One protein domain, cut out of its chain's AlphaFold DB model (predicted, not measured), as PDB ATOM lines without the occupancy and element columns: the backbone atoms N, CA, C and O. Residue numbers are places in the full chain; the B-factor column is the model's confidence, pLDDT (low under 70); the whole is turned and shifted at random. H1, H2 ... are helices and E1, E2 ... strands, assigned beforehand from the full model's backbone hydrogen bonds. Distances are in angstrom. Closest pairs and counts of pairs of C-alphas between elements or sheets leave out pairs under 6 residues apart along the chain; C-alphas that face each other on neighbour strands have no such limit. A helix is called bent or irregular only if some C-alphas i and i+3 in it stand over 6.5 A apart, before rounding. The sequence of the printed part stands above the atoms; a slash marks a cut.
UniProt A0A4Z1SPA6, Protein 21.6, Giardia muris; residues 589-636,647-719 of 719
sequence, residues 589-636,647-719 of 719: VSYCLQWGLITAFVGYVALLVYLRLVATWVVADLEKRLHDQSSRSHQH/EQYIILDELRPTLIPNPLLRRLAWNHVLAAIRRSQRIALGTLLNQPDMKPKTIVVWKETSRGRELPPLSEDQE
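AT A GLANCE: This is residues 589 to 636 and 647 to 719 of the 719 residues of the protein "Protein 21.6" of Giardia muris (UniProt A0A4Z1SPA6). One very long, nearly straight helix, H1, makes the long axis; H3, H2 and the small hairpin E1 and E2 form a body along one side of its second half, while residues 589 to 606 of H1 stick out free. H3 crosses H1 and packs on it. The printed part has 121 residues with three named helices and two named strands, in the order H1 H2 H3 E1 E2; the strands are antiparallel and the class is mostly helix. The whole is loose, with a radius of gyration of the C-alphas of 18.6 A and spans of 67 by 31 by 27 A.

IN THESE COORDINATES: Find C-alpha 589 at (167.290, 179.274, 122.022); from there H1, residues 589 to 636, runs 69.8 A to C-alpha 636 at (107.790, 207.417, 145.263). After the cut come H2, residues 652 to 659, and H3, residues 663 to 677, 20.4 A long. E1 is residues 683 to 687, and E2, residues 699 to 703, ends at C-alpha 703 at (124.069, 199.362, 150.142).

HOW THE PARTS SIT: H1 touches H3 with residues 611 to 619 alone, closest at the C-alphas of Ala 615 and Val 673, 4.4 A apart, at a steep tilt of 57 degrees, the same way. H2 and H3 only just touch, with 3 pairs of C-alphas within 8 A, the closest those of Arg 656 and Arg 666, 7.7 A. H1 and H2 are near each other. In the hairpin, look at N 684 and O 702, 3.1 A, within hydrogen-bond range. Residues 650 to 651 pair with 700 to 701 of E2, antiparallel. Every O i to N i+4 pair is within range in H1, 10 of 11 in H3 and 2 of 4 in H2, which is only just irregular: C-alphas 654 and 657 are 6.6 A apart.

THE WHOLE: Residues 637 to 646 are not printed, and C-alphas 636 and 647 are 14.6 A apart across the cut. The link E1 to E2 is long. Residues 704 to 719 hold no named element. The mean pLDDT of the printed part is 74.4; 39 residues are under 70, among them 687 to 698 and 704 to 719.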
ATOM      1  N   VAL A 589     168.415 179.879 121.291       77.94
ATOM      2  CA  VAL A 589     167.290 179.274 122.022       77.94
ATOM      3  C   VAL A 589     167.136 179.885 123.417       77.94
ATOM      4  O   VAL A 589     166.008 180.178 123.813       77.94
ATOM      5  N   SER A 590     168.227 180.135 124.150       74.19
ATOM      6  CA  SER A 590     168.139 180.740 125.487       74.19
ATOM      7  C   SER A 590     167.606 182.177 125.438       74.19
ATOM      8  O   SER A 590     166.721 182.509 126.226       74.19
ATOM      9  N   TYR A 591     168.026 182.991 124.463       76.69
ATOM     10  CA  TYR A 591     167.448 184.319 124.227       76.69
ATOM     11  C   TYR A 591     165.980 184.244 123.798       76.69
ATOM     12  O   TYR A 591     165.164 184.985 124.338       76.69
ATOM     13  N   CYS A 592     165.603 183.344 122.884       77.81
ATOM     14  CA  CYS A 592     164.200 183.160 122.492       77.81
ATOM     15  C   CYS A 592     163.315 182.757 123.685       77.81
ATOM     16  O   CYS A 592     162.206 183.271 123.824       77.81
ATOM     17  N   LEU A 593     163.810 181.895 124.581       79.25
ATOM     18  CA  LEU A 593     163.118 181.526 125.819       79.25
ATOM     19  C   LEU A 593     163.040 182.694 126.811       79.25
ATOM     20  O   LEU A 593     161.972 182.936 127.367       79.25
ATOM     21  N   GLN A 594     164.121 183.456 127.006       77.19
ATOM     22  CA  GLN A 594     164.106 184.662 127.844       77.19
ATOM     23  C   GLN A 594     163.102 185.698 127.318       77.19
ATOM     24  O   GLN A 594     162.300 186.216 128.089       77.19
ATOM     25  N   TRP A 595     163.073 185.943 126.007       77.88
ATOM     26  CA  TRP A 595     162.091 186.816 125.360       77.88
ATOM     27  C   TRP A 595     160.660 186.289 125.473       77.88
ATOM     28  O   TRP A 595     159.748 187.067 125.759       77.88
ATOM     29  N   GLY A 596     160.449 184.980 125.318       82.62
ATOM     30  CA  GLY A 596     159.155 184.340 125.552       82.62
ATOM     31  C   GLY A 596     158.673 184.522 126.994       82.62
ATOM     32  O   GLY A 596     157.526 184.898 127.219       82.62
ATOM     33  N   LEU A 597     159.563 184.353 127.976       81.62
ATOM     34  CA  LEU A 597     159.253 184.550 129.395       81.62
ATOM     35  C   LEU A 597     158.990 186.023 129.737       81.62
ATOM     36  O   LEU A 597     158.024 186.316 130.439       81.62
ATOM     37  N   ILE A 598     159.791 186.958 129.217       79.25
ATOM     38  CA  ILE A 598     159.599 188.402 129.423       79.25
ATOM     39  C   ILE A 598     158.278 188.865 128.796       79.25
ATOM     40  O   ILE A 598     157.504 189.562 129.450       79.25
ATOM     41  N   THR A 599     157.976 188.462 127.558       79.56
ATOM     42  CA  THR A 599     156.718 188.844 126.891       79.56
ATOM     43  C   THR A 599     155.498 188.210 127.563       79.56
ATOM     44  O   THR A 599     154.507 188.910 127.782       79.56
ATOM     45  N   ALA A 600     155.581 186.946 127.993       81.00
ATOM     46  CA  ALA A 600     154.538 186.302 128.792       81.00
ATOM     47  C   ALA A 600     154.327 186.999 130.148       81.00
ATOM     48  O   ALA A 600     153.185 187.239 130.541       81.00
ATOM     49  N   PHE A 601     155.401 187.389 130.843       83.06
ATOM     50  CA  PHE A 601     155.326 188.116 132.113       83.06
ATOM     51  C   PHE A 601     154.711 189.513 131.950       83.06
ATOM     52  O   PHE A 601     153.809 189.879 132.703       83.06
ATOM     53  N   VAL A 602     155.131 190.282 130.940       82.94
ATOM     54  CA  VAL A 602     154.546 191.601 130.638       82.94
ATOM     55  C   VAL A 602     153.068 191.465 130.259       82.94
ATOM     56  O   VAL A 602     152.241 192.220 130.770       82.94
ATOM     57  N   GLY A 603     152.711 190.469 129.442       83.69
ATOM     58  CA  GLY A 603     151.319 190.155 129.106       83.69
ATOM     59  C   GLY A 603     150.479 189.783 130.333       83.69
ATOM     60  O   GLY A 603     149.361 190.271 130.485       83.69
ATOM     61  N   TYR A 604     151.035 188.992 131.253       87.75
ATOM     62  CA  TYR A 604     150.397 188.625 132.518       87.75
ATOM     63  C   TYR A 604     150.179 189.834 133.444       87.75
ATOM     64  O   TYR A 604     149.083 190.013 133.979       87.75
ATOM     65  N   VAL A 605     151.177 190.711 133.596       85.69
ATOM     66  CA  VAL A 605     151.048 191.944 134.395       85.69
ATOM     67  C   VAL A 605     150.020 192.894 133.773       85.69
ATOM     68  O   VAL A 605     149.164 193.416 134.490       85.69
ATOM     69  N   ALA A 606     150.040 193.080 132.449       83.88
ATOM     70  CA  ALA A 606     149.048 193.888 131.741       83.88
ATOM     71  C   ALA A 606     147.624 193.325 131.914       83.88
ATOM     72  O   ALA A 606     146.692 194.084 132.192       83.88
ATOM     73  N   LEU A 607     147.462 191.999 131.842       86.94
ATOM     74  CA  LEU A 607     146.198 191.316 132.107       86.94
ATOM     75  C   LEU A 607     145.717 191.547 133.549       86.94
ATOM     76  O   LEU A 607     144.562 191.911 133.746       86.94
ATOM     77  N   LEU A 608     146.584 191.406 134.558       86.88
ATOM     78  CA  LEU A 608     146.229 191.688 135.957       86.88
ATOM     79  C   LEU A 608     145.803 193.147 136.176       86.88
ATOM     80  O   LEU A 608     144.845 193.404 136.908       86.88
ATOM     81  N   VAL A 609     146.491 194.107 135.553       86.06
ATOM     82  CA  VAL A 609     146.123 195.531 135.622       86.06
ATOM     83  C   VAL A 609     144.764 195.767 134.960       86.06
ATOM     84  O   VAL A 609     143.906 196.412 135.560       86.06
ATOM     85  N   TYR A 610     144.526 195.188 133.781       85.75
ATOM     86  CA  TYR A 610     143.234 195.255 133.097       85.75
ATOM     87  C   TYR A 610     142.099 194.666 133.949       85.75
ATOM     88  O   TYR A 610     141.082 195.327 134.155       85.75
ATOM     89  N   LEU A 611     142.286 193.470 134.520       86.75
ATOM     90  CA  LEU A 611     141.293 192.819 135.381       86.75
ATOM     91  C   LEU A 611     140.980 193.649 136.637       86.75
ATOM     92  O   LEU A 611     139.817 193.750 137.026       86.75
ATOM     93  N   ARG A 612     141.985 194.297 137.245       87.06
ATOM     94  CA  ARG A 612     141.780 195.231 138.369       87.06
ATOM     95  C   ARG A 612     141.007 196.481 137.950       87.06
ATOM     96  O   ARG A 612     140.099 196.879 138.674       87.06
ATOM     97  N   LEU A 613     141.325 197.076 136.798       86.50
ATOM     98  CA  LEU A 613     140.607 198.247 136.281       86.50
ATOM     99  C   LEU A 613     139.137 197.921 135.991       86.50
ATOM    100  O   LEU A 613     138.254 198.651 136.445       86.50
ATOM    101  N   VAL A 614     138.867 196.793 135.323       85.62
ATOM    102  CA  VAL A 614     137.502 196.290 135.102       85.62
ATOM    103  C   VAL A 614     136.790 196.078 136.439       85.62
ATOM    104  O   VAL A 614     135.690 196.592 136.611       85.62
ATOM    105  N   ALA A 615     137.424 195.423 137.416       86.62
ATOM    106  CA  ALA A 615     136.834 195.228 138.739       86.62
ATOM    107  C   ALA A 615     136.472 196.552 139.437       86.62
ATOM    108  O   ALA A 615     135.351 196.698 139.921       86.62
ATOM    109  N   THR A 616     137.368 197.547 139.434       87.31
ATOM    110  CA  THR A 616     137.070 198.870 140.014       87.31
ATOM    111  C   THR A 616     135.952 199.608 139.281       87.31
ATOM    112  O   THR A 616     135.144 200.277 139.922       87.31
ATOM    113  N   TRP A 617     135.856 199.465 137.955       87.88
ATOM    114  CA  TRP A 617     134.774 200.066 137.176       87.88
ATOM    115  C   TRP A 617     133.420 199.408 137.465       87.88
ATOM    116  O   TRP A 617     132.433 200.112 137.659       87.88
ATOM    117  N   VAL A 618     133.382 198.076 137.571       86.69
ATOM    118  CA  VAL A 618     132.172 197.316 137.922       86.69
ATOM    119  C   VAL A 618     131.660 197.694 139.311       86.69
ATOM    120  O   VAL A 618     130.463 197.913 139.473       86.69
ATOM    121  N   VAL A 619     132.550 197.831 140.300       87.12
ATOM    122  CA  VAL A 619     132.171 198.293 141.647       87.12
ATOM    123  C   VAL A 619     131.637 199.727 141.616       87.12
ATOM    124  O   VAL A 619     130.621 200.002 142.246       87.12
ATOM    125  N   ALA A 620     132.249 200.627 140.841       86.19
ATOM    126  CA  ALA A 620     131.759 201.999 140.701       86.19
ATOM    127  C   ALA A 620     130.377 202.080 140.015       86.19
ATOM    128  O   ALA A 620     129.537 202.881 140.429       86.19
ATOM    129  N   ASP A 621     130.113 201.248 139.000       86.31
ATOM    130  CA  ASP A 621     128.796 201.170 138.349       86.31
ATOM    131  C   ASP A 621     127.737 200.556 139.284       86.31
ATOM    132  O   ASP A 621     126.616 201.059 139.360       86.31
ATOM    133  N   LEU A 622     128.103 199.539 140.074       84.56
ATOM    134  CA  LEU A 622     127.267 198.979 141.145       84.56
ATOM    135  C   LEU A 622     126.915 200.023 142.216       84.56
ATOM    136  O   LEU A 622     125.734 200.200 142.517       84.56
ATOM    137  N   GLU A 623     127.902 200.751 142.756       85.56
ATOM    138  CA  GLU A 623     127.666 201.831 143.731       85.56
ATOM    139  C   GLU A 623     126.719 202.896 143.162       85.56
ATOM    140  O   GLU A 623     125.803 203.345 143.860       85.56
ATOM    141  N   LYS A 624     126.892 203.263 141.885       86.81
ATOM    142  CA  LYS A 624     126.016 204.217 141.202       86.81
ATOM    143  C   LYS A 624     124.589 203.681 141.055       86.81
ATOM    144  O   LYS A 624     123.655 204.369 141.458       86.81
ATOM    145  N   ARG A 625     124.400 202.456 140.548       83.50
ATOM    146  CA  ARG A 625     123.066 201.841 140.380       83.50
ATOM    147  C   ARG A 625     122.317 201.713 141.704       83.50
ATOM    148  O   ARG A 625     121.137 202.049 141.759       83.50
ATOM    149  N   LEU A 626     122.997 201.283 142.770       82.00
ATOM    150  CA  LEU A 626     122.426 201.228 144.121       82.00
ATOM    151  C   LEU A 626     122.018 202.622 144.617       82.00
ATOM    152  O   LEU A 626     120.970 202.781 145.243       82.00
ATOM    153  N   HIS A 627     122.823 203.651 144.334       83.00
ATOM    154  CA  HIS A 627     122.496 205.018 144.722       83.00
ATOM    155  C   HIS A 627     121.301 205.587 143.940       83.00
ATOM    156  O   HIS A 627     120.416 206.180 144.561       83.00
ATOM    157  N   ASP A 628     121.244 205.357 142.626       84.56
ATOM    158  CA  ASP A 628     120.148 205.780 141.747       84.56
ATOM    159  C   ASP A 628     118.831 205.050 142.086       84.56
ATOM    160  O   ASP A 628     117.756 205.650 142.075       84.56
ATOM    161  N   GLN A 629     118.882 203.762 142.449       79.88
ATOM    162  CA  GLN A 629     117.705 203.033 142.942       79.88
ATOM    163  C   GLN A 629     117.212 203.574 144.292       79.88
ATOM    164  O   GLN A 629     116.001 203.737 144.474       79.88
ATOM    165  N   SER A 630     118.134 203.886 145.208       77.31
ATOM    166  CA  SER A 630     117.833 204.475 146.520       77.31
ATOM    167  C   SER A 630     117.231 205.881 146.416       77.31
ATOM    168  O   SER A 630     116.340 206.219 147.192       77.31
ATOM    169  N   SER A 631     117.647 206.703 145.447       81.44
ATOM    170  CA  SER A 631     117.040 208.027 145.247       81.44
ATOM    171  C   SER A 631     115.609 207.931 144.694       81.44
ATOM    172  O   SER A 631     114.719 208.643 145.164       81.44
ATOM    173  N   ARG A 632     115.352 207.001 143.763       80.19
ATOM    174  CA  ARG A 632     114.021 206.781 143.165       80.19
ATOM    175  C   ARG A 632     112.989 206.226 144.153       80.19
ATOM    176  O   ARG A 632     111.836 206.653 144.124       80.19
ATOM    177  N   SER A 633     113.373 205.313 145.050       68.81
ATOM    178  CA  SER A 633     112.451 204.777 146.069       68.81
ATOM    179  C   SER A 633     112.016 205.842 147.081       68.81
ATOM    180  O   SER A 633     110.842 205.885 147.457       68.81
ATOM    181  N   HIS A 634     112.909 206.762 147.455       69.88
ATOM    182  CA  HIS A 634     112.555 207.898 148.308       69.88
ATOM    183  C   HIS A 634     111.580 208.883 147.641       69.88
ATOM    184  O   HIS A 634     110.726 209.432 148.335       69.88
ATOM    185  N   GLN A 635     111.637 209.075 146.317       71.56
ATOM    186  CA  GLN A 635     110.694 209.950 145.606       71.56
ATOM    187  C   GLN A 635     109.273 209.369 145.497       71.56
ATOM    188  O   GLN A 635     108.304 210.125 145.519       71.56
ATOM    189  N   HIS A 636     109.113 208.043 145.417       65.19
ATOM    190  CA  HIS A 636     107.790 207.417 145.263       65.19
ATOM    191  C   HIS A 636     107.055 207.102 146.577       65.19
ATOM    192  O   HIS A 636     105.844 206.890 146.551       65.19
ATOM    193  N   GLU A 647     113.714 195.646 150.605       57.69
ATOM    194  CA  GLU A 647     115.131 195.982 150.658       57.69
ATOM    195  C   GLU A 647     115.662 195.976 149.222       57.69
ATOM    196  O   GLU A 647     115.410 195.042 148.461       57.69
ATOM    197  N   GLN A 648     116.286 197.077 148.801       63.31
ATOM    198  CA  GLN A 648     116.719 197.225 147.415       63.31
ATOM    199  C   GLN A 648     118.009 196.444 147.223       63.31
ATOM    200  O   GLN A 648     119.081 196.867 147.657       63.31
ATOM    201  N   TYR A 649     117.866 195.288 146.591       67.12
ATOM    202  CA  TYR A 649     118.930 194.330 146.384       67.12
ATOM    203  C   TYR A 649     119.137 194.101 144.881       67.12
ATOM    204  O   TYR A 649     118.177 194.030 144.111       67.12
ATOM    205  N   ILE A 650     120.395 194.016 144.444       72.25
ATOM    206  CA  ILE A 650     120.742 193.709 143.049       72.25
ATOM    207  C   ILE A 650     121.240 192.266 142.985       72.25
ATOM    208  O   ILE A 650     122.206 191.911 143.666       72.25
ATOM    209  N   ILE A 651     120.582 191.443 142.165       74.12
ATOM    210  CA  ILE A 651     120.965 190.047 141.921       74.12
ATOM    211  C   ILE A 651     122.288 190.029 141.152       74.12
ATOM    212  O   ILE A 651     122.371 190.491 140.012       74.12
ATOM    213  N   LEU A 652     123.341 189.494 141.774       70.69
ATOM    214  CA  LEU A 652     124.693 189.565 141.215       70.69
ATOM    215  C   LEU A 652     124.872 188.677 139.973       70.69
ATOM    216  O   LEU A 652     125.671 189.000 139.090       70.69
ATOM    217  N   ASP A 653     124.104 187.591 139.871       69.94
ATOM    218  CA  ASP A 653     124.170 186.664 138.737       69.94
ATOM    219  C   ASP A 653     123.677 187.271 137.412       69.94
ATOM    220  O   ASP A 653     124.164 186.869 136.358       69.94
ATOM    221  N   GLU A 654     122.803 188.286 137.427       71.50
ATOM    222  CA  GLU A 654     122.357 188.979 136.202       71.50
ATOM    223  C   GLU A 654     123.454 189.879 135.596       71.50
ATOM    224  O   GLU A 654     123.518 190.088 134.381       71.50
ATOM    225  N   LEU A 655     124.378 190.367 136.429       69.06
ATOM    226  CA  LEU A 655     125.541 191.153 135.998       69.06
ATOM    227  C   LEU A 655     126.682 190.268 135.471       69.06
ATOM    228  O   LEU A 655     127.496 190.689 134.649       69.06
ATOM    229  N   ARG A 656     126.744 189.007 135.906       71.00
ATOM    230  CA  ARG A 656     127.821 188.074 135.556       71.00
ATOM    231  C   ARG A 656     127.971 187.794 134.046       71.00
ATOM    232  O   ARG A 656     129.116 187.774 133.584       71.00
ATOM    233  N   PRO A 657     126.903 187.575 133.245       67.50
ATOM    234  CA  PRO A 657     127.039 187.336 131.807       67.50
ATOM    235  C   PRO A 657     127.261 188.611 130.983       67.50
ATOM    236  O   PRO A 657     127.862 188.526 129.914       67.50
ATOM    237  N   THR A 658     126.804 189.773 131.461       69.38
ATOM    238  CA  THR A 658     126.818 191.039 130.703       69.38
ATOM    239  C   THR A 658     128.175 191.744 130.714       69.38
ATOM    240  O   THR A 658     128.478 192.492 129.789       69.38
ATOM    241  N   LEU A 659     129.018 191.484 131.719       65.81
ATOM    242  CA  LEU A 659     130.278 192.208 131.915       65.81
ATOM    243  C   LEU A 659     131.447 191.742 131.033       65.81
ATOM    244  O   LEU A 659     132.260 192.570 130.628       65.81
ATOM    245  N   ILE A 660     131.576 190.439 130.748       74.25
ATOM    246  CA  ILE A 660     132.687 189.889 129.944       74.25
ATOM    247  C   ILE A 660     132.186 188.716 129.083       74.25
ATOM    248  O   ILE A 660     131.695 187.734 129.648       74.25
ATOM    249  N   PRO A 661     132.347 188.742 127.744       73.38
ATOM    250  CA  PRO A 661     131.858 187.673 126.868       73.38
ATOM    251  C   PRO A 661     132.683 186.376 126.959       73.38
ATOM    252  O   PRO A 661     132.119 185.290 126.878       73.38
ATOM    253  N   ASN A 662     134.001 186.462 127.174       82.25
ATOM    254  CA  ASN A 662     134.879 185.289 127.269       82.25
ATOM    255  C   ASN A 662     134.768 184.611 128.659       82.25
ATOM    256  O   ASN A 662     135.020 185.276 129.669       82.25
ATOM    257  N   PRO A 663     134.454 183.303 128.749       83.56
ATOM    258  CA  PRO A 663     134.186 182.625 130.021       83.56
ATOM    259  C   PRO A 663     135.413 182.477 130.939       83.56
ATOM    260  O   PRO A 663     135.253 182.484 132.161       83.56
ATOM    261  N   LEU A 664     136.632 182.382 130.393       82.31
ATOM    262  CA  LEU A 664     137.861 182.280 131.194       82.31
ATOM    263  C   LEU A 664     138.213 183.628 131.830       82.31
ATOM    264  O   LEU A 664     138.419 183.711 133.041       82.31
ATOM    265  N   LEU A 665     138.188 184.700 131.029       80.38
ATOM    266  CA  LEU A 665     138.364 186.066 131.529       80.38
ATOM    267  C   LEU A 665     137.261 186.444 132.523       80.38
ATOM    268  O   LEU A 665     137.550 187.098 133.519       80.38
ATOM    269  N   ARG A 666     136.022 185.980 132.308       84.19
ATOM    270  CA  ARG A 666     134.907 186.166 133.246       84.19
ATOM    271  C   ARG A 666     135.208 185.558 134.618       84.19
ATOM    272  O   ARG A 666     134.995 186.243 135.610       84.19
ATOM    273  N   ARG A 667     135.740 184.328 134.699       85.44
ATOM    274  CA  ARG A 667     136.136 183.711 135.986       85.44
ATOM    275  C   ARG A 667     137.245 184.505 136.687       85.44
ATOM    276  O   ARG A 667     137.088 184.852 137.853       85.44
ATOM    277  N   LEU A 668     138.322 184.846 135.976       86.31
ATOM    278  CA  LEU A 668     139.448 185.602 136.549       86.31
ATOM    279  C   LEU A 668     139.042 187.013 137.006       86.31
ATOM    280  O   LEU A 668     139.428 187.453 138.088       86.31
ATOM    281  N   ALA A 669     138.233 187.715 136.211       85.94
ATOM    282  CA  ALA A 669     137.716 189.030 136.573       85.94
ATOM    283  C   ALA A 669     136.756 188.962 137.759       85.94
ATOM    284  O   ALA A 669     136.802 189.847 138.606       85.94
ATOM    285  N   TRP A 670     135.918 187.924 137.852       87.44
ATOM    286  CA  TRP A 670     134.956 187.781 138.945       87.44
ATOM    287  C   TRP A 670     135.640 187.727 140.310       87.44
ATOM    288  O   TRP A 670     135.216 188.424 141.225       87.44
ATOM    289  N   ASN A 671     136.760 187.012 140.426       88.38
ATOM    290  CA  ASN A 671     137.546 186.974 141.662       88.38
ATOM    291  C   ASN A 671     138.075 188.373 142.042       88.38
ATOM    292  O   ASN A 671     138.058 188.752 143.212       88.38
ATOM    293  N   HIS A 672     138.487 189.180 141.057       87.50
ATOM    294  CA  HIS A 672     138.882 190.571 141.289       87.50
ATOM    295  C   HIS A 672     137.696 191.498 141.595       87.50
ATOM    296  O   HIS A 672     137.850 192.390 142.425       87.50
ATOM    297  N   VAL A 673     136.525 191.283 140.983       86.94
ATOM    298  CA  VAL A 673     135.274 192.004 141.286       86.94
ATOM    299  C   VAL A 673     134.846 191.721 142.724       86.94
ATOM    300  O   VAL A 673     134.678 192.664 143.484       86.94
ATOM    301  N   LEU A 674     134.763 190.453 143.139       85.81
ATOM    302  CA  LEU A 674     134.436 190.069 144.517       85.81
ATOM    303  C   LEU A 674     135.432 190.669 145.520       85.81
ATOM    304  O   LEU A 674     135.017 191.278 146.503       85.81
ATOM    305  N   ALA A 675     136.738 190.590 145.244       87.00
ATOM    306  CA  ALA A 675     137.761 191.210 146.087       87.00
ATOM    307  C   ALA A 675     137.669 192.750 146.130       87.00
ATOM    308  O   ALA A 675     138.051 193.355 147.131       87.00
ATOM    309  N   ALA A 676     137.181 193.397 145.068       86.38
ATOM    310  CA  ALA A 676     136.936 194.836 145.041       86.38
ATOM    311  C   ALA A 676     135.646 195.215 145.793       86.38
ATOM    312  O   ALA A 676     135.658 196.206 146.519       86.38
ATOM    313  N   ILE A 677     134.582 194.406 145.700       84.62
ATOM    314  CA  ILE A 677     133.349 194.579 146.485       84.62
ATOM    315  C   ILE A 677     133.663 194.440 147.980       84.62
ATOM    316  O   ILE A 677     133.376 195.364 148.726       84.62
ATOM    317  N   ARG A 678     134.363 193.373 148.408       83.88
ATOM    318  CA  ARG A 678     134.788 193.176 149.815       83.88
ATOM    319  C   ARG A 678     135.657 194.315 150.372       83.88
ATOM    320  O   ARG A 678     135.771 194.459 151.583       83.88
ATOM    321  N   ARG A 679     136.303 195.112 149.510       84.69
ATOM    322  CA  ARG A 679     137.076 196.306 149.904       84.69
ATOM    323  C   ARG A 679     136.239 197.585 149.954       84.69
ATOM    324  O   ARG A 679     136.693 198.553 150.560       84.69
ATOM    325  N   SER A 680     135.064 197.625 149.323       83.62
ATOM    326  CA  SER A 680     134.162 198.769 149.435       83.62
ATOM    327  C   SER A 680     133.349 198.662 150.720       83.62
ATOM    328  O   SER A 680     132.431 197.858 150.824       83.62
ATOM    329  N   GLN A 681     133.619 199.554 151.674       79.31
ATOM    330  CA  GLN A 681     132.845 199.722 152.917       79.31
ATOM    331  C   GLN A 681     131.408 200.249 152.693       79.31
ATOM    332  O   GLN A 681     130.774 200.753 153.614       79.31
ATOM    333  N   ARG A 682     130.915 200.257 151.449       77.69
ATOM    334  CA  ARG A 682     129.590 200.774 151.068       77.69
ATOM    335  C   ARG A 682     128.657 199.687 150.556       77.69
ATOM    336  O   ARG A 682     127.455 199.933 150.443       77.69
ATOM    337  N   ILE A 683     129.211 198.531 150.199       78.56
ATOM    338  CA  ILE A 683     128.487 197.407 149.624       78.56
ATOM    339  C   ILE A 683     128.717 196.194 150.513       78.56
ATOM    340  O   ILE A 683     129.842 195.718 150.637       78.56
ATOM    341  N   ALA A 684     127.631 195.657 151.052       75.94
ATOM    342  CA  ALA A 684     127.650 194.366 151.712       75.94
ATOM    343  C   ALA A 684     127.179 193.268 150.743       75.94
ATOM    344  O   ALA A 684     126.333 193.489 149.870       75.94
ATOM    345  N   LEU A 685     127.783 192.091 150.894       76.44
ATOM    346  CA  LEU A 685     127.453 190.853 150.194       76.44
ATOM    347  C   LEU A 685     126.708 189.931 151.158       76.44
ATOM    348  O   LEU A 685     127.096 189.805 152.317       76.44
ATOM    349  N   GLY A 686     125.698 189.228 150.658       73.12
ATOM    350  CA  GLY A 686     125.014 188.181 151.411       73.12
ATOM    351  C   GLY A 686     124.088 187.357 150.530       73.12
ATOM    352  O   GLY A 686     123.971 187.583 149.321       73.12
ATOM    353  N   THR A 687     123.436 186.375 151.141       68.06
ATOM    354  CA  THR A 687     122.592 185.400 150.449       68.06
ATOM    355  C   THR A 687     121.146 185.489 150.929       68.06
ATOM    356  O   THR A 687     120.854 185.425 152.124       68.06
ATOM    357  N   LEU A 688     120.203 185.615 149.987       62.97
ATOM    358  CA  LEU A 688     118.776 185.494 150.296       62.97
ATOM    359  C   LEU A 688     118.433 184.012 150.467       62.97
ATOM    360  O   LEU A 688     118.093 183.316 149.514       62.97
ATOM    361  N   LEU A 689     118.555 183.525 151.702       52.38
ATOM    362  CA  LEU A 689     118.401 182.105 152.032       52.38
ATOM    363  C   LEU A 689     116.944 181.628 152.189       52.38
ATOM    364  O   LEU A 689     116.728 180.424 152.202       52.38
ATOM    365  N   ASN A 690     115.959 182.533 152.304       51.97
ATOM    366  CA  ASN A 690     114.579 182.198 152.711       51.97
ATOM    367  C   ASN A 690     113.453 182.993 151.991       51.97
ATOM    368  O   ASN A 690     112.395 183.214 152.578       51.97
ATOM    369  N   GLN A 691     113.630 183.449 150.740       57.62
ATOM    370  CA  GLN A 691     112.487 183.943 149.940       57.62
ATOM    371  C   GLN A 691     111.877 182.793 149.115       57.62
ATOM    372  O   GLN A 691     112.602 182.211 148.310       57.62
ATOM    373  N   PRO A 692     110.571 182.476 149.265       52.62
ATOM    374  CA  PRO A 692     109.954 181.298 148.639       52.62
ATOM    375  C   PRO A 692     109.918 181.352 147.103       52.62
ATOM    376  O   PRO A 692     109.881 180.306 146.463       52.62
ATOM    377  N   ASP A 693     109.990 182.552 146.517       59.03
ATOM    378  CA  ASP A 693     109.948 182.771 145.065       59.03
ATOM    379  C   ASP A 693     111.344 182.912 144.419       59.03
ATOM    380  O   ASP A 693     111.451 183.166 143.217       59.03
ATOM    381  N   MET A 694     112.434 182.789 145.191       56.81
ATOM    382  CA  MET A 694     113.804 182.956 144.685       56.81
ATOM    383  C   MET A 694     114.569 181.638 144.607       56.81
ATOM    384  O   MET A 694     114.442 180.760 145.457       56.81
ATOM    385  N   LYS A 695     115.422 181.510 143.582       57.50
ATOM    386  CA  LYS A 695     116.293 180.339 143.442       57.50
ATOM    387  C   LYS A 695     117.256 180.273 144.638       57.50
ATOM    388  O   LYS A 695     117.908 181.284 144.934       57.50
ATOM    389  N   PRO A 696     117.393 179.110 145.302       53.00
ATOM    390  CA  PRO A 696     118.328 178.962 146.408       53.00
ATOM    391  C   PRO A 696     119.753 179.270 145.932       53.00
ATOM    392  O   PRO A 696     120.144 178.865 144.836       53.00
ATOM    393  N   LYS A 697     120.527 179.963 146.780       61.06
ATOM    394  CA  LYS A 697     121.885 180.491 146.506       61.06
ATOM    395  C   LYS A 697     121.971 181.714 145.574       61.06
ATOM    396  O   LYS A 697     123.013 181.942 144.968       61.06
ATOM    397  N   THR A 698     120.931 182.545 145.499       64.25
ATOM    398  CA  THR A 698     121.055 183.864 144.851       64.25
ATOM    399  C   THR A 698     121.938 184.788 145.708       64.25
ATOM    400  O   THR A 698     121.551 185.161 146.818       64.25
ATOM    401  N   ILE A 699     123.127 185.146 145.203       70.25
ATOM    402  CA  ILE A 699     124.013 186.144 145.828       70.25
ATOM    403  C   ILE A 699     123.476 187.539 145.523       70.25
ATOM    404  O   ILE A 699     123.164 187.866 144.373       70.25
ATOM    405  N   VAL A 700     123.399 188.372 146.556       72.31
ATOM    406  CA  VAL A 700     122.783 189.690 146.462       72.31
ATOM    407  C   VAL A 700     123.643 190.747 147.131       72.31
ATOM    408  O   VAL A 700     124.318 190.505 148.131       72.31
ATOM    409  N   VAL A 701     123.622 191.928 146.527       73.25
ATOM    410  CA  VAL A 701     124.365 193.105 146.968       73.25
ATOM    411  C   VAL A 701     123.379 194.188 147.379       73.25
ATOM    412  O   VAL A 701     122.465 194.523 146.619       73.25
ATOM    413  N   TRP A 702     123.591 194.746 148.570       74.44
ATOM    414  CA  TRP A 702     122.867 195.910 149.074       74.44
ATOM    415  C   TRP A 702     123.840 196.994 149.537       74.44
ATOM    416  O   TRP A 702     125.011 196.746 149.840       74.44
ATOM    417  N   LYS A 703     123.338 198.227 149.584       74.62
ATOM    418  CA  LYS A 703     124.069 199.362 150.142       74.62
ATOM    419  C   LYS A 703     123.963 199.318 151.660       74.62
ATOM    420  O   LYS A 703     122.855 199.341 152.196       74.62
ATOM    421  N   GLU A 704     125.096 199.297 152.349       67.56
ATOM    422  CA  GLU A 704     125.098 199.353 153.806       67.56
ATOM    423  C   GLU A 704     124.593 200.734 154.257       67.56
ATOM    424  O   GLU A 704     125.158 201.778 153.920       67.56
ATOM    425  N   THR A 705     123.461 200.753 154.963       60.72
ATOM    426  CA  THR A 705     122.929 201.976 155.576       60.72
ATOM    427  C   THR A 705     123.340 202.001 157.040       60.72
ATOM    428  O   THR A 705     123.396 200.961 157.691       60.72
ATOM    429  N   SER A 706     123.612 203.189 157.584       51.84
ATOM    430  CA  SER A 706     124.219 203.402 158.910       51.84
ATOM    431  C   SER A 706     123.323 203.053 160.115       51.84
ATOM    432  O   SER A 706     123.456 203.636 161.189       51.84
ATOM    433  N   ARG A 707     122.379 202.119 159.948       52.06
ATOM    434  CA  ARG A 707     121.412 201.655 160.951       52.06
ATOM    435  C   ARG A 707     121.435 200.129 161.134       52.06
ATOM    436  O   ARG A 707     120.384 199.499 161.181       52.06
ATOM    437  N   GLY A 708     122.634 199.563 161.279       48.47
ATOM    438  CA  GLY A 708     122.906 198.446 162.200       48.47
ATOM    439  C   GLY A 708     122.046 197.180 162.099       48.47
ATOM    440  O   GLY A 708     121.787 196.560 163.127       48.47
ATOM    441  N   ARG A 709     121.594 196.784 160.904       52.59
ATOM    442  CA  ARG A 709     121.116 195.416 160.656       52.59
ATOM    443  C   ARG A 709     122.219 194.623 159.972       52.59
ATOM    444  O   ARG A 709     122.340 194.650 158.752       52.59
ATOM    445  N   GLU A 710     123.007 193.930 160.782       51.78
ATOM    446  CA  GLU A 710     123.938 192.912 160.307       51.78
ATOM    447  C   GLU A 710     123.126 191.723 159.769       51.78
ATOM    448  O   GLU A 710     122.425 191.037 160.515       51.78
ATOM    449  N   LEU A 711     123.185 191.504 158.455       56.31
ATOM    450  CA  LEU A 711     122.816 190.221 157.858       56.31
ATOM    451  C   LEU A 711     123.935 189.210 158.163       56.31
ATOM    452  O   LEU A 711     125.097 189.616 158.263       56.31
ATOM    453  N   PRO A 712     123.626 187.911 158.325       56.12
ATOM    454  CA  PRO A 712     124.649 186.914 158.611       56.12
ATOM    455  C   PRO A 712     125.687 186.878 157.473       56.12
ATOM    456  O   PRO A 712     125.297 186.937 156.302       56.12
ATOM    457  N   PRO A 713     126.993 186.786 157.790       58.34
ATOM    458  CA  PRO A 713     128.034 186.681 156.773       58.34
ATOM    459  C   PRO A 713     127.855 185.405 155.939       58.34
ATOM    460  O   PRO A 713     127.296 184.414 156.420       58.34
ATOM    461  N   LEU A 714     128.353 185.412 154.698       56.66
ATOM    462  CA  LEU A 714     128.422 184.188 153.897       56.66
ATOM    463  C   LEU A 714     129.259 183.128 154.635       56.66
ATOM    464  O   LEU A 714     130.327 183.426 155.168       56.66
ATOM    465  N   SER A 715     128.775 181.888 154.644       61.47
ATOM    466  CA  SER A 715     129.557 180.719 155.063       61.47
ATOM    467  C   SER A 715     130.645 180.401 154.034       61.47
ATOM    468  O   SER A 715     130.406 180.614 152.847       61.47
ATOM    469  N   GLU A 716     131.763 179.790 154.441       56.97
ATOM    470  CA  GLU A 716     132.835 179.370 153.511       56.97
ATOM    471  C   GLU A 716     132.312 178.514 152.338       56.97
ATOM    472  O   GLU A 716     132.704 178.746 151.202       56.97
ATOM    473  N   ASP A 717     131.333 177.626 152.566       50.12
ATOM    474  CA  ASP A 717     130.689 176.804 151.517       50.12
ATOM    475  C   ASP A 717     129.823 177.594 150.499       50.12
ATOM    476  O   ASP A 717     129.221 177.007 149.589       50.12
ATOM    477  N   GLN A 718     129.676 178.912 150.677       53.91
ATOM    478  CA  GLN A 718     128.943 179.819 149.782       53.91
ATOM    479  C   GLN A 718     129.845 180.844 149.071       53.91
ATOM    480  O   GLN A 718     129.337 181.550 148.194       53.91
ATOM    481  N   GLU A 719     131.131 180.949 149.436       52.38
ATOM    482  CA  GLU A 719     132.105 181.834 148.768       52.38
ATOM    483  C   GLU A 719     132.686 181.241 147.466       52.38
ATOM    484  O   GLU A 719     132.985 182.063 146.565       52.38
TER     485      GLU A 719